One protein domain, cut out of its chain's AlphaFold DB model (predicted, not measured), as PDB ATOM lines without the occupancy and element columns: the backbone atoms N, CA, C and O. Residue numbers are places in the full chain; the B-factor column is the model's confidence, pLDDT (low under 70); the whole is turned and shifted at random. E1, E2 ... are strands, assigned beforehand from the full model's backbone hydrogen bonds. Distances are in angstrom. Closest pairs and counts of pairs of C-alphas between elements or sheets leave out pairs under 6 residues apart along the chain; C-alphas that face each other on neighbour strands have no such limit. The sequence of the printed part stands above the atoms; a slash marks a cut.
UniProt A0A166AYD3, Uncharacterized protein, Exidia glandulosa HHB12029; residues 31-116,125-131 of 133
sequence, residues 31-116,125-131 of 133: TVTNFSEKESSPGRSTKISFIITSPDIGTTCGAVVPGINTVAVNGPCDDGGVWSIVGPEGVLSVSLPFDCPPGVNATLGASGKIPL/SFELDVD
ATOM      1  N   THR A  31     220.350 212.108 346.802       80.56
ATOM      2  CA  THR A  31     219.172 211.240 346.809       80.56
ATOM      3  C   THR A  31     217.931 212.060 346.502       80.56
ATOM      4  O   THR A  31     217.563 212.963 347.252       80.56
ATOM      5  N   VAL A  32     217.243 211.708 345.427       79.69
ATOM      6  CA  VAL A  32     215.906 212.202 345.119       79.69
ATOM      7  C   VAL A  32     214.902 211.263 345.766       79.69
ATOM      8  O   VAL A  32     214.942 210.055 345.562       79.69
ATOM      9  N   THR A  33     213.992 211.808 346.558       77.50
ATOM     10  CA  THR A  33     212.901 211.080 347.206       77.50
ATOM     11  C   THR A  33     211.578 211.771 346.928       77.50
ATOM     12  O   THR A  33     211.538 212.918 346.485       77.50
ATOM     13  N   ASN A  34     210.471 211.080 347.196       73.56
ATOM     14  CA  ASN A  34     209.130 211.631 347.002       73.56
ATOM     15  C   ASN A  34     208.863 212.126 345.573       73.56
ATOM     16  O   ASN A  34     208.015 213.002 345.382       73.56
ATOM     17  N   PHE A  35     209.568 211.569 344.581       75.19
ATOM     18  CA  PHE A  35     209.318 211.906 343.192       75.19
ATOM     19  C   PHE A  35     207.939 211.377 342.813       75.19
ATOM     20  O   PHE A  35     207.700 210.168 342.824       75.19
ATOM     21  N   SER A  36     207.015 212.287 342.529       70.50
ATOM     22  CA  SER A  36     205.660 211.957 342.119       70.50
ATOM     23  C   SER A  36     205.329 212.679 340.831       70.50
ATOM     24  O   SER A  36     205.558 213.883 340.703       70.50
ATOM     25  N   GLU A  37     204.788 211.911 339.895       69.38
ATOM     26  CA  GLU A  37     204.310 212.387 338.617       69.38
ATOM     27  C   GLU A  37     202.794 212.202 338.580       69.38
ATOM     28  O   GLU A  37     202.296 211.077 338.615       69.38
ATOM     29  N   LYS A  38     202.037 213.302 338.558       64.69
ATOM     30  CA  LYS A  38     200.577 213.240 338.446       64.69
ATOM     31  C   LYS A  38     200.119 213.808 337.119       64.69
ATOM     32  O   LYS A  38     200.173 215.020 336.923       64.69
ATOM     33  N   GLU A  39     199.612 212.957 336.240       62.50
ATOM     34  CA  GLU A  39     198.932 213.413 335.034       62.50
ATOM     35  C   GLU A  39     197.588 214.043 335.431       62.50
ATOM     36  O   GLU A  39     196.777 213.441 336.138       62.50
ATOM     37  N   SER A  40     197.359 215.299 335.048       59.62
ATOM     38  CA  SER A  40     196.095 215.978 335.368       59.62
ATOM     39  C   SER A  40     194.997 215.723 334.333       59.62
ATOM     40  O   SER A  40     193.820 215.895 334.649       59.62
ATOM     41  N   SER A  41     195.345 215.276 333.122       57.06
ATOM     42  CA  SER A  41     194.400 214.805 332.098       57.06
ATOM     43  C   SER A  41     195.134 214.057 330.977       57.06
ATOM     44  O   SER A  41     196.294 214.387 330.748       57.06
ATOM     45  N   PRO A  42     194.477 213.140 330.235       57.91
ATOM     46  CA  PRO A  42     195.106 212.390 329.148       57.91
ATOM     47  C   PRO A  42     195.795 213.318 328.143       57.91
ATOM     48  O   PRO A  42     195.138 214.096 327.443       57.91
ATOM     49  N   GLY A  43     197.122 213.261 328.099       52.38
ATOM     50  CA  GLY A  43     197.939 214.090 327.223       52.38
ATOM     51  C   GLY A  43     198.056 215.558 327.646       52.38
ATOM     52  O   GLY A  43     198.431 216.362 326.790       52.38
ATOM     53  N   ARG A  44     197.743 215.942 328.902       56.09
ATOM     54  CA  ARG A  44     198.070 217.276 329.453       56.09
ATOM     55  C   ARG A  44     198.498 217.328 330.918       56.09
ATOM     56  O   ARG A  44     197.880 216.730 331.794       56.09
ATOM     57  N   SER A  45     199.486 218.197 331.155       50.75
ATOM     58  CA  SER A  45     199.933 218.700 332.451       50.75
ATOM     59  C   SER A  45     200.198 217.609 333.481       50.75
ATOM     60  O   SER A  45     199.399 217.350 334.375       50.75
ATOM     61  N   THR A  46     201.370 217.003 333.380       62.28
ATOM     62  CA  THR A  46     202.033 216.359 334.506       62.28
ATOM     63  C   THR A  46     202.237 217.378 335.627       62.28
ATOM     64  O   THR A  46     202.582 218.503 335.314       62.28
ATOM     65  N   LYS A  47     202.035 217.043 336.900       63.31
ATOM     66  CA  LYS A  47     202.579 217.762 338.058       63.31
ATOM     67  C   LYS A  47     203.704 216.909 338.631       63.31
ATOM     68  O   LYS A  47     203.425 215.807 339.094       63.31
ATOM     69  N   ILE A  48     204.932 217.420 338.595       65.88
ATOM     70  CA  ILE A  48     206.104 216.765 339.196       65.88
ATOM     71  C   ILE A  48     206.410 217.413 340.538       65.88
ATOM     72  O   ILE A  48     206.530 218.634 340.567       65.88
ATOM     73  N   SER A  49     206.579 216.616 341.593       70.50
ATOM     74  CA  SER A  49     207.152 217.030 342.883       70.50
ATOM     75  C   SER A  49     208.231 216.048 343.317       70.50
ATOM     76  O   SER A  49     208.056 214.862 343.086       70.50
ATOM     77  N   PHE A  50     209.291 216.505 343.977       73.38
ATOM     78  CA  PHE A  50     210.346 215.661 344.547       73.38
ATOM     79  C   PHE A  50     210.992 216.365 345.746       73.38
ATOM     80  O   PHE A  50     210.626 217.499 346.048       73.38
ATOM     81  N   ILE A  51     211.904 215.680 346.432       76.19
ATOM     82  CA  ILE A  51     212.766 216.186 347.505       76.19
ATOM     83  C   ILE A  51     214.182 215.703 347.195       76.19
ATOM     84  O   ILE A  51     214.376 214.505 347.022       76.19
ATOM     85  N   ILE A  52     215.163 216.602 347.129       75.00
ATOM     86  CA  ILE A  52     216.573 216.239 346.916       75.00
ATOM     87  C   ILE A  52     217.325 216.409 348.222       75.00
ATOM     88  O   ILE A  52     217.518 217.542 348.640       75.00
ATOM     89  N   THR A  53     217.799 215.315 348.808       72.50
ATOM     90  CA  THR A  53     218.603 215.341 350.030       72.50
ATOM     91  C   THR A  53     220.086 215.226 349.681       72.50
ATOM     92  O   THR A  53     220.514 214.238 349.081       72.50
ATOM     93  N   SER A  54     220.873 216.222 350.095       68.12
ATOM     94  CA  SER A  54     222.339 216.147 350.129       68.12
ATOM     95  C   SER A  54     222.805 215.596 351.485       68.12
ATOM     96  O   SER A  54     222.271 216.033 352.511       68.12
ATOM     97  N   PRO A  55     223.795 214.684 351.527       59.97
ATOM     98  CA  PRO A  55     224.287 214.085 352.769       59.97
ATOM     99  C   PRO A  55     224.906 215.087 353.761       59.97
ATOM    100  O   PRO A  55     225.012 214.758 354.940       59.97
ATOM    101  N   ASP A  56     225.288 216.292 353.323       57.28
ATOM    102  CA  ASP A  56     225.993 217.269 354.172       57.28
ATOM    103  C   ASP A  56     225.130 218.423 354.669       57.28
ATOM    104  O   ASP A  56     225.375 218.947 355.753       57.28
ATOM    105  N   ILE A  57     224.143 218.837 353.874       58.56
ATOM    106  CA  ILE A  57     223.392 220.079 354.120       58.56
ATOM    107  C   ILE A  57     221.898 219.797 354.315       58.56
ATOM    108  O   ILE A  57     221.183 220.635 354.851       58.56
ATOM    109  N   GLY A  58     221.415 218.589 353.991       55.94
ATOM    110  CA  GLY A  58     220.007 218.251 354.195       55.94
ATOM    111  C   GLY A  58     219.074 219.228 353.478       55.94
ATOM    112  O   GLY A  58     218.097 219.685 354.059       55.94
ATOM    113  N   THR A  59     219.393 219.578 352.232       65.19
ATOM    114  CA  THR A  59     218.576 220.501 351.443       65.19
ATOM    115  C   THR A  59     217.230 219.884 351.093       65.19
ATOM    116  O   THR A  59     217.093 218.668 350.997       65.19
ATOM    117  N   THR A  60     216.211 220.722 350.921       66.06
ATOM    118  CA  THR A  60     214.936 220.324 350.325       66.06
ATOM    119  C   THR A  60     214.695 221.180 349.084       66.06
ATOM    120  O   THR A  60     214.779 222.405 349.108       66.06
ATOM    121  N   CYS A  61     214.424 220.515 347.965       68.62
ATOM    122  CA  CYS A  61     214.056 221.143 346.702       68.62
ATOM    123  C   CYS A  61     212.723 220.543 346.280       68.62
ATOM    124  O   CYS A  61     212.660 219.331 346.106       68.62
ATOM    125  N   GLY A  62     211.688 221.364 346.117       66.31
ATOM    126  CA  GLY A  62     210.364 220.917 345.697       66.31
ATOM    127  C   GLY A  62     209.861 221.728 344.514       66.31
ATOM    128  O   GLY A  62     209.940 222.953 344.507       66.31
ATOM    129  N   ALA A  63     209.315 221.043 343.513       64.00
ATOM    130  CA  ALA A  63     208.770 221.663 342.316       64.00
ATOM    131  C   ALA A  63     207.301 221.295 342.108       64.00
ATOM    132  O   ALA A  63     206.809 220.316 342.665       64.00
ATOM    133  N   VAL A  64     206.611 222.080 341.283       61.72
ATOM    134  CA  VAL A  64     205.351 221.708 340.631       61.72
ATOM    135  C   VAL A  64     205.511 222.064 339.165       61.72
ATOM    136  O   VAL A  64     205.298 223.207 338.769       61.72
ATOM    137  N   VAL A  65     205.951 221.096 338.370       62.31
ATOM    138  CA  VAL A  65     206.211 221.310 336.942       62.31
ATOM    139  C   VAL A  65     204.993 220.886 336.127       62.31
ATOM    140  O   VAL A  65     204.673 219.710 336.242       62.31
ATOM    141  N   PRO A  66     204.335 221.767 335.341       57.00
ATOM    142  CA  PRO A  66     203.244 221.409 334.423       57.00
ATOM    143  C   PRO A  66     203.752 220.747 333.112       57.00
ATOM    144  O   PRO A  66     204.522 221.360 332.376       57.00
ATOM    145  N   GLY A  67     203.317 219.517 332.790       56.97
ATOM    146  CA  GLY A  67     203.657 218.760 331.551       56.97
ATOM    147  C   GLY A  67     203.000 219.293 330.256       56.97
ATOM    148  O   GLY A  67     201.995 219.997 330.317       56.97
ATOM    149  N   ILE A  68     203.510 219.060 329.029       46.38
ATOM    150  CA  ILE A  68     203.647 217.765 328.291       46.38
ATOM    151  C   ILE A  68     204.970 217.643 327.501       46.38
ATOM    152  O   ILE A  68     205.271 216.604 326.939       46.38
ATOM    153  N   ASN A  69     205.758 218.705 327.390       54.09
ATOM    154  CA  ASN A  69     206.964 218.745 326.554       54.09
ATOM    155  C   ASN A  69     207.951 219.718 327.190       54.09
ATOM    156  O   ASN A  69     208.272 220.754 326.607       54.09
ATOM    157  N   THR A  70     208.331 219.480 328.443       55.16
ATOM    158  CA  THR A  70     209.209 220.394 329.172       55.16
ATOM    159  C   THR A  70     210.594 220.379 328.541       55.16
ATOM    160  O   THR A  70     211.440 219.556 328.868       55.16
ATOM    161  N   VAL A  71     210.798 221.291 327.585       60.56
ATOM    162  CA  VAL A  71     212.073 221.527 326.896       60.56
ATOM    163  C   VAL A  71     213.159 221.796 327.936       60.56
ATOM    164  O   VAL A  71     214.222 221.198 327.862       60.56
ATOM    165  N   ALA A  72     212.840 222.616 328.940       67.88
ATOM    166  CA  ALA A  72     213.561 222.749 330.197       67.88
ATOM    167  C   ALA A  72     212.653 223.455 331.218       67.88
ATOM    168  O   ALA A  72     211.989 224.434 330.866       67.88
ATOM    169  N   VAL A  73     212.611 222.987 332.462       78.44
ATOM    170  CA  VAL A  73     211.985 223.699 333.591       78.44
ATOM    171  C   VAL A  73     212.966 223.721 334.738       78.44
ATOM    172  O   VAL A  73     213.589 222.707 335.012       78.44
ATOM    173  N   ASN A  74     213.102 224.852 335.411       84.81
ATOM    174  CA  ASN A  74     214.010 225.017 336.532       84.81
ATOM    175  C   ASN A  74     213.350 225.759 337.690       84.81
ATOM    176  O   ASN A  74     212.324 226.425 337.529       84.81
ATOM    177  N   GLY A  75     213.954 225.649 338.865       82.06
ATOM    178  CA  GLY A  75     213.506 226.363 340.046       82.06
ATOM    179  C   GLY A  75     214.565 226.406 341.142       82.06
ATOM    180  O   GLY A  75     215.575 225.702 341.062       82.06
ATOM    181  N   PRO A  76     214.351 227.256 342.154       83.62
ATOM    182  CA  PRO A  76     215.229 227.330 343.309       83.62
ATOM    183  C   PRO A  76     214.976 226.170 344.283       83.62
ATOM    184  O   PRO A  76     213.888 225.588 344.322       83.62
ATOM    185  N   CYS A  77     215.992 225.876 345.084       80.12
ATOM    186  CA  CYS A  77     215.922 225.115 346.328       80.12
ATOM    187  C   CYS A  77     215.959 226.073 347.527       80.12
ATOM    188  O   CYS A  77     216.406 227.216 347.390       80.12
ATOM    189  N   ASP A  78     215.550 225.598 348.705       77.06
ATOM    190  CA  ASP A  78     215.453 226.441 349.908       77.06
ATOM    191  C   ASP A  78     216.812 227.014 350.356       77.06
ATOM    192  O   ASP A  78     216.886 228.154 350.808       77.06
ATOM    193  N   ASP A  79     217.902 226.274 350.130       71.19
ATOM    194  CA  ASP A  79     219.264 226.672 350.517       71.19
ATOM    195  C   ASP A  79     219.998 227.492 349.440       71.19
ATOM    196  O   ASP A  79     221.218 227.624 349.468       71.19
ATOM    197  N   GLY A  80     219.284 228.025 348.444       75.38
ATOM    198  CA  GLY A  80     219.886 228.809 347.355       75.38
ATOM    199  C   GLY A  80     220.499 227.972 346.227       75.38
ATOM    200  O   GLY A  80     221.085 228.529 345.298       75.38
ATOM    201  N   GLY A  81     220.333 226.648 346.277       79.81
ATOM    202  CA  GLY A  81     220.570 225.761 345.140       79.81
ATOM    203  C   GLY A  81     219.544 225.944 344.023       79.81
ATOM    204  O   GLY A  81     218.525 226.621 344.182       79.81
ATOM    205  N   VAL A  82     219.799 225.315 342.885       86.12
ATOM    206  CA  VAL A  82     218.910 225.307 341.722       86.12
ATOM    207  C   VAL A  82     218.753 223.893 341.188       86.12
ATOM    208  O   VAL A  82     219.675 223.085 341.239       86.12
ATOM    209  N   TRP A  83     217.580 223.590 340.653       86.06
ATOM    210  CA  TRP A  83     217.309 222.340 339.949       86.06
ATOM    211  C   TRP A  83     216.750 222.645 338.562       86.06
ATOM    212  O   TRP A  83     216.139 223.694 338.344       86.06
ATOM    213  N   SER A  84     216.925 221.719 337.626       85.94
ATOM    214  CA  SER A  84     216.322 221.774 336.299       85.94
ATOM    215  C   SER A  84     215.958 220.391 335.777       85.94
ATOM    216  O   SER A  84     216.735 219.461 335.926       85.94
ATOM    217  N   ILE A  85     214.812 220.267 335.116       81.94
ATOM    218  CA  ILE A  85     214.386 219.079 334.377       81.94
ATOM    219  C   ILE A  85     214.386 219.412 332.888       81.94
ATOM    220  O   ILE A  85     213.734 220.374 332.476       81.94
ATOM    221  N   VAL A  86     215.095 218.622 332.084       79.88
ATOM    222  CA  VAL A  86     215.276 218.849 330.644       79.88
ATOM    223  C   VAL A  86     214.777 217.658 329.835       79.88
ATOM    224  O   VAL A  86     215.136 216.506 330.083       79.88
ATOM    225  N   GLY A  87     214.007 217.975 328.796       63.97
ATOM    226  CA  GLY A  87     213.645 217.055 327.728       63.97
ATOM    227  C   GLY A  87     212.536 216.052 328.070       63.97
ATOM    228  O   GLY A  87     212.133 215.901 329.222       63.97
ATOM    229  N   PRO A  88     212.039 215.336 327.045       60.66
ATOM    230  CA  PRO A  88     210.992 214.322 327.192       60.66
ATOM    231  C   PRO A  88     211.477 213.066 327.926       60.66
ATOM    232  O   PRO A  88     210.662 212.289 328.407       60.66
ATOM    233  N   GLU A  89     212.795 212.867 328.012       63.88
ATOM    234  CA  GLU A  89     213.404 211.792 328.800       63.88
ATOM    235  C   GLU A  89     213.518 212.136 330.293       63.88
ATOM    236  O   GLU A  89     213.914 211.278 331.076       63.88
ATOM    237  N   GLY A  90     213.196 213.378 330.687       73.25
ATOM    238  CA  GLY A  90     213.199 213.809 332.081       73.25
ATOM    239  C   GLY A  90     214.584 213.745 332.719       73.25
ATOM    240  O   GLY A  90     214.767 213.064 333.721       73.25
ATOM    241  N   VAL A  91     215.584 214.430 332.164       82.00
ATOM    242  CA  VAL A  91     216.886 214.541 332.842       82.00
ATOM    243  C   VAL A  91     216.765 215.573 333.955       82.00
ATOM    244  O   VAL A  91     216.493 216.735 333.666       82.00
ATOM    245  N   LEU A  92     216.956 215.159 335.205       83.69
ATOM    246  CA  LEU A  92     217.039 216.051 336.356       83.69
ATOM    247  C   LEU A  92     218.504 216.421 336.592       83.69
ATOM    248  O   LEU A  92     219.342 215.543 336.777       83.69
ATOM    249  N   SER A  93     218.786 217.717 336.614       85.69
ATOM    250  CA  SER A  93     220.065 218.304 337.005       85.69
ATOM    251  C   SER A  93     219.867 219.184 338.229       85.69
ATOM    252  O   SER A  93     218.843 219.856 338.367       85.69
ATOM    253  N   VAL A  94     220.840 219.184 339.125       83.44
ATOM    254  CA  VAL A  94     220.785 219.874 340.412       83.44
ATOM    255  C   VAL A  94     222.134 220.521 340.662       83.44
ATOM    256  O   VAL A  94     223.171 219.917 340.414       83.44
ATOM    257  N   SER A  95     222.121 221.745 341.170       84.50
ATOM    258  CA  SER A  95     223.308 222.463 341.612       84.50
ATOM    259  C   SER A  95     223.051 223.020 343.005       84.50
ATOM    260  O   SER A  95     222.206 223.899 343.174       84.50
ATOM    261  N   LEU A  96     223.750 222.502 344.010       80.12
ATOM    262  CA  LEU A  96     223.600 222.933 345.402       80.12
ATOM    263  C   LEU A  96     224.849 223.692 345.862       80.12
ATOM    264  O   LEU A  96     225.958 223.253 345.551       80.12
ATOM    265  N   PRO A  97     224.710 224.805 346.604       74.62
ATOM    266  CA  PRO A  97     225.852 225.419 347.260       74.62
ATOM    267  C   PRO A  97     226.426 224.443 348.285       74.62
ATOM    268  O   PRO A  97     225.687 223.731 348.966       74.62
ATOM    269  N   PHE A  98     227.750 224.402 348.371       71.50
ATOM    270  CA  PHE A  98     228.458 223.499 349.259       71.50
ATOM    271  C   PHE A  98     229.507 224.253 350.072       71.50
ATOM    272  O   PHE A  98     230.350 224.969 349.520       71.50
ATOM    273  N   ASP A  99     229.462 224.040 351.387       62.75
ATOM    274  CA  ASP A  99     230.463 224.537 352.322       62.75
ATOM    275  C   ASP A  99     231.659 223.580 352.357       62.75
ATOM    276  O   ASP A  99     231.701 222.581 353.080       62.75
ATOM    277  N   CYS A 100     232.670 223.917 351.563       64.31
ATOM    278  CA  CYS A 100     234.032 223.444 351.777       64.31
ATOM    279  C   CYS A 100     234.652 224.192 352.984       64.31
ATOM    280  O   CYS A 100     234.079 225.170 353.474       64.31
ATOM    281  N   PRO A 101     235.819 223.767 353.513       62.22
ATOM    282  CA  PRO A 101     236.514 224.483 354.587       62.22
ATOM    283  C   PRO A 101     236.593 226.007 354.355       62.22
ATOM    284  O   PRO A 101     236.606 226.464 353.208       62.22
ATOM    285  N   PRO A 102     236.658 226.801 355.444       59.06
ATOM    286  CA  PRO A 102     236.390 228.236 355.420       59.06
ATOM    287  C   PRO A 102     237.171 228.963 354.321       59.06
ATOM    288  O   PRO A 102     238.402 228.970 354.321       59.06
ATOM    289  N   GLY A 103     236.430 229.598 353.408       57.16
ATOM    290  CA  GLY A 103     236.974 230.370 352.286       57.16
ATOM    291  C   GLY A 103     236.832 229.719 350.908       57.16
ATOM    292  O   GLY A 103     237.209 230.352 349.922       57.16
ATOM    293  N   VAL A 104     236.279 228.505 350.810       61.69
ATOM    294  CA  VAL A 104     235.998 227.843 349.528       61.69
ATOM    295  C   VAL A 104     234.486 227.742 349.326       61.69
ATOM    296  O   VAL A 104     233.834 226.901 349.933       61.69
ATOM    297  N   ASN A 105     233.938 228.582 348.446       63.44
ATOM    298  CA  ASN A 105     232.586 228.380 347.925       63.44
ATOM    299  C   ASN A 105     232.669 227.377 346.778       63.44
ATOM    300  O   ASN A 105     233.274 227.678 345.746       63.44
ATOM    301  N   ALA A 106     232.061 226.210 346.953       70.00
ATOM    302  CA  ALA A 106     231.919 225.217 345.898       70.00
ATOM    303  C   ALA A 106     230.438 225.027 345.551       70.00
ATOM    304  O   ALA A 106     229.543 225.373 346.323       70.00
ATOM    305  N   THR A 107     230.176 224.504 344.359       75.44
ATOM    306  CA  THR A 107     228.838 224.079 343.939       75.44
ATOM    307  C   THR A 107     228.904 222.599 343.617       75.44
ATOM    308  O   THR A 107     229.816 222.164 342.922       75.44
ATOM    309  N   LEU A 108     227.955 221.832 344.142       77.31
ATOM    310  CA  LEU A 108     227.810 220.415 343.852       77.31
ATOM    311  C   LEU A 108     226.804 220.253 342.712       77.31
ATOM    312  O   LEU A 108     225.609 220.480 342.916       77.31
ATOM    313  N   GLY A 109     227.299 219.905 341.525       80.50
ATOM    314  CA  GLY A 109     226.482 219.523 340.376       80.50
ATOM    315  C   GLY A 109     226.142 218.036 340.424       80.50
ATOM    316  O   GLY A 109     227.007 217.222 340.729       80.50
ATOM    317  N   ALA A 110     224.897 217.666 340.151       84.25
ATOM    318  CA  ALA A 110     224.526 216.278 339.915       84.25
ATOM    319  C   ALA A 110     223.470 216.184 338.827       84.25
ATOM    320  O   ALA A 110     222.576 217.037 338.745       84.25
ATOM    321  N   SER A 111     223.517 215.116 338.041       85.62
ATOM    322  CA  SER A 111     222.549 214.892 336.980       85.62
ATOM    323  C   SER A 111     222.183 213.420 336.819       85.62
ATOM    324  O   SER A 111     222.917 212.512 337.200       85.62
ATOM    325  N   GLY A 112     220.984 213.164 336.300       83.56
ATOM    326  CA  GLY A 112     220.488 211.802 336.155       83.56
ATOM    327  C   GLY A 112     219.143 211.731 335.451       83.56
ATOM    328  O   GLY A 112     218.373 212.693 335.415       83.56
ATOM    329  N   LYS A 113     218.855 210.570 334.860       82.19
ATOM    330  CA  LYS A 113     217.551 210.322 334.242       82.19
ATOM    331  C   LYS A 113     216.516 210.049 335.324       82.19
ATOM    332  O   LYS A 113     216.728 209.183 336.171       82.19
ATOM    333  N   ILE A 114     215.383 210.740 335.253       76.94
ATOM    334  CA  ILE A 114     214.213 210.417 336.062       76.94
ATOM    335  C   ILE A 114     213.726 209.024 335.627       76.94
ATOM    336  O   ILE A 114     213.431 208.815 334.446       76.94
ATOM    337  N   PRO A 115     213.655 208.044 336.541       73.31
ATOM    338  CA  PRO A 115     213.123 206.735 336.208       73.31
ATOM    339  C   PRO A 115     211.630 206.828 335.885       73.31
ATOM    340  O   PRO A 115     210.909 207.665 336.425       73.31
ATOM    341  N   LEU A 116     211.144 205.921 335.032       69.00
ATOM    342  CA  LEU A 116     209.711 205.764 334.785       69.00
ATOM    343  C   LEU A 116     209.045 205.217 336.050       69.00
ATOM    344  O   LEU A 116     208.971 204.006 336.267       69.00
ATOM    345  N   SER A 125     212.072 206.936 344.595       80.50
ATOM    346  CA  SER A 125     213.356 207.494 344.993       80.50
ATOM    347  C   SER A 125     214.439 206.982 344.056       80.50
ATOM    348  O   SER A 125     214.391 205.826 343.633       80.50
ATOM    349  N   PHE A 126     215.401 207.835 343.733       81.38
ATOM    350  CA  PHE A 126     216.541 207.507 342.885       81.38
ATOM    351  C   PHE A 126     217.729 208.391 343.250       81.38
ATOM    352  O   PHE A 126     217.570 209.425 343.894       81.38
ATOM    353  N   GLU A 127     218.925 207.970 342.865       84.31
ATOM    354  CA  GLU A 127     220.148 208.732 343.098       84.31
ATOM    355  C   GLU A 127     220.548 209.475 341.824       84.31
ATOM    356  O   GLU A 127     220.314 208.996 340.711       84.31
ATOM    357  N   LEU A 128     221.118 210.663 342.000       82.31
ATOM    358  CA  LEU A 128     221.815 211.386 340.946       82.31
ATOM    359  C   LEU A 128     223.312 211.180 341.138       82.31
ATOM    360  O   LEU A 128     223.822 211.293 342.262       82.31
ATOM    361  N   ASP A 129     223.996 210.923 340.032       79.12
ATOM    362  CA  ASP A 129     225.447 210.921 339.997       79.12
ATOM    363  C   ASP A 129     225.932 212.370 340.052       79.12
ATOM    364  O   ASP A 129     225.469 213.228 339.296       79.12
ATOM    365  N   VAL A 130     226.841 212.653 340.984       75.75
ATOM    366  CA  VAL A 130     227.495 213.959 341.048       75.75
ATOM    367  C   VAL A 130     228.411 214.110 339.845       75.75
ATOM    368  O   VAL A 130     229.275 213.266 339.589       75.75
ATOM    369  N   ASP A 131     228.207 215.203 339.115       74.25
ATOM    370  CA  ASP A 131     229.038 215.568 337.984       74.25
ATOM    371  C   ASP A 131     230.441 215.859 338.537       74.25
ATOM    372  O   ASP A 131     230.650 216.758 339.351       74.25
TER     373      ASP A 131
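What this domain is: This is residues 31 to 116 and 125 to 131 of the 133 residues of an uncharacterized protein of Exidia glandulosa HHB12029 (UniProt A0A166AYD3). A single sheet of seven strands is curled like part of a barrel, with the hairpin of E1 and E2 facing the row E6, E5, E4, E3 and E7 as the hinge between them. The sheet does not close on itself: its edge strands E2 and E3 are apart, and the long link between them runs in that gap, with residues 65 to 66 pairing with E2. The turns of the hairpins E1 and E2, and E5 and E6, lie at opposite ends of the long axis. The printed part has 93 residues, no named helix and seven strands, E1 to E7 along the chain; the class is all strand, and the order across the sheet is E2, E1, E7, E6, E5, E4, E3, all antiparallel. It is compact, with a radius of gyration of the C-alphas of 13.8 A, and spans 51 by 21 by 19 A.

Where its parts are: E1, residues 31 to 41, begins with C-alpha 31 at (219.172, 211.240, 346.809) and is 29.0 A long. E2, residues 44 to 53, is 29.1 A long and ends with C-alpha 53 at (218.603, 215.341, 350.030). E3 is residues 72 to 76 and E4 residues 82 to 86. E5, residues 91 to 99, measures 25.8 A, and E6, residues 105 to 113, 27.2 A. E7, residues 125 to 130, measures 16.0 A and ends with C-alpha 130 at (227.495, 213.959, 341.048).

How they stand to each other: The sheet is a folded sheet, bent back on itself into two leaves that face each other, with 19 pairs of C-alphas within 11 A between the leaves. In the hairpin of E1 and E2, N 33 and O 51 are 2.8 A apart, within hydrogen-bond range. E7 is staggered: it pairs with E1 over residues 126 to 127, where N 32 and O 126 are 2.8 A apart, and with E6 over residues 129 to 130, where N 111 and O 129 are 3.0 A apart. E3, E4, E5 and E6 form a meander, each strand the antiparallel neighbour of the one before. Its hairpins have N 94 and O 110 of E5 and E6 at 2.8 A, N 84 and O 93 of E4 and E5 at 2.8 A, and N 85 and O 73 of E4 and E3 at 2.7 A.

The domain as a whole: The two C-alphas farthest apart, those of Pro 42 and Pro 102, are 51.4 A apart. Residues 117 to 124 are not printed, and C-alphas 116 and 125 are 11.0 A apart across the cut. Of the links that are printed whole, E2 to E3 is long, with 18 residues, and the others are tight. The mean pLDDT of the printed part is 70.8; 42 residues are under 70, among them residues 37 to 48 and 54 to 72.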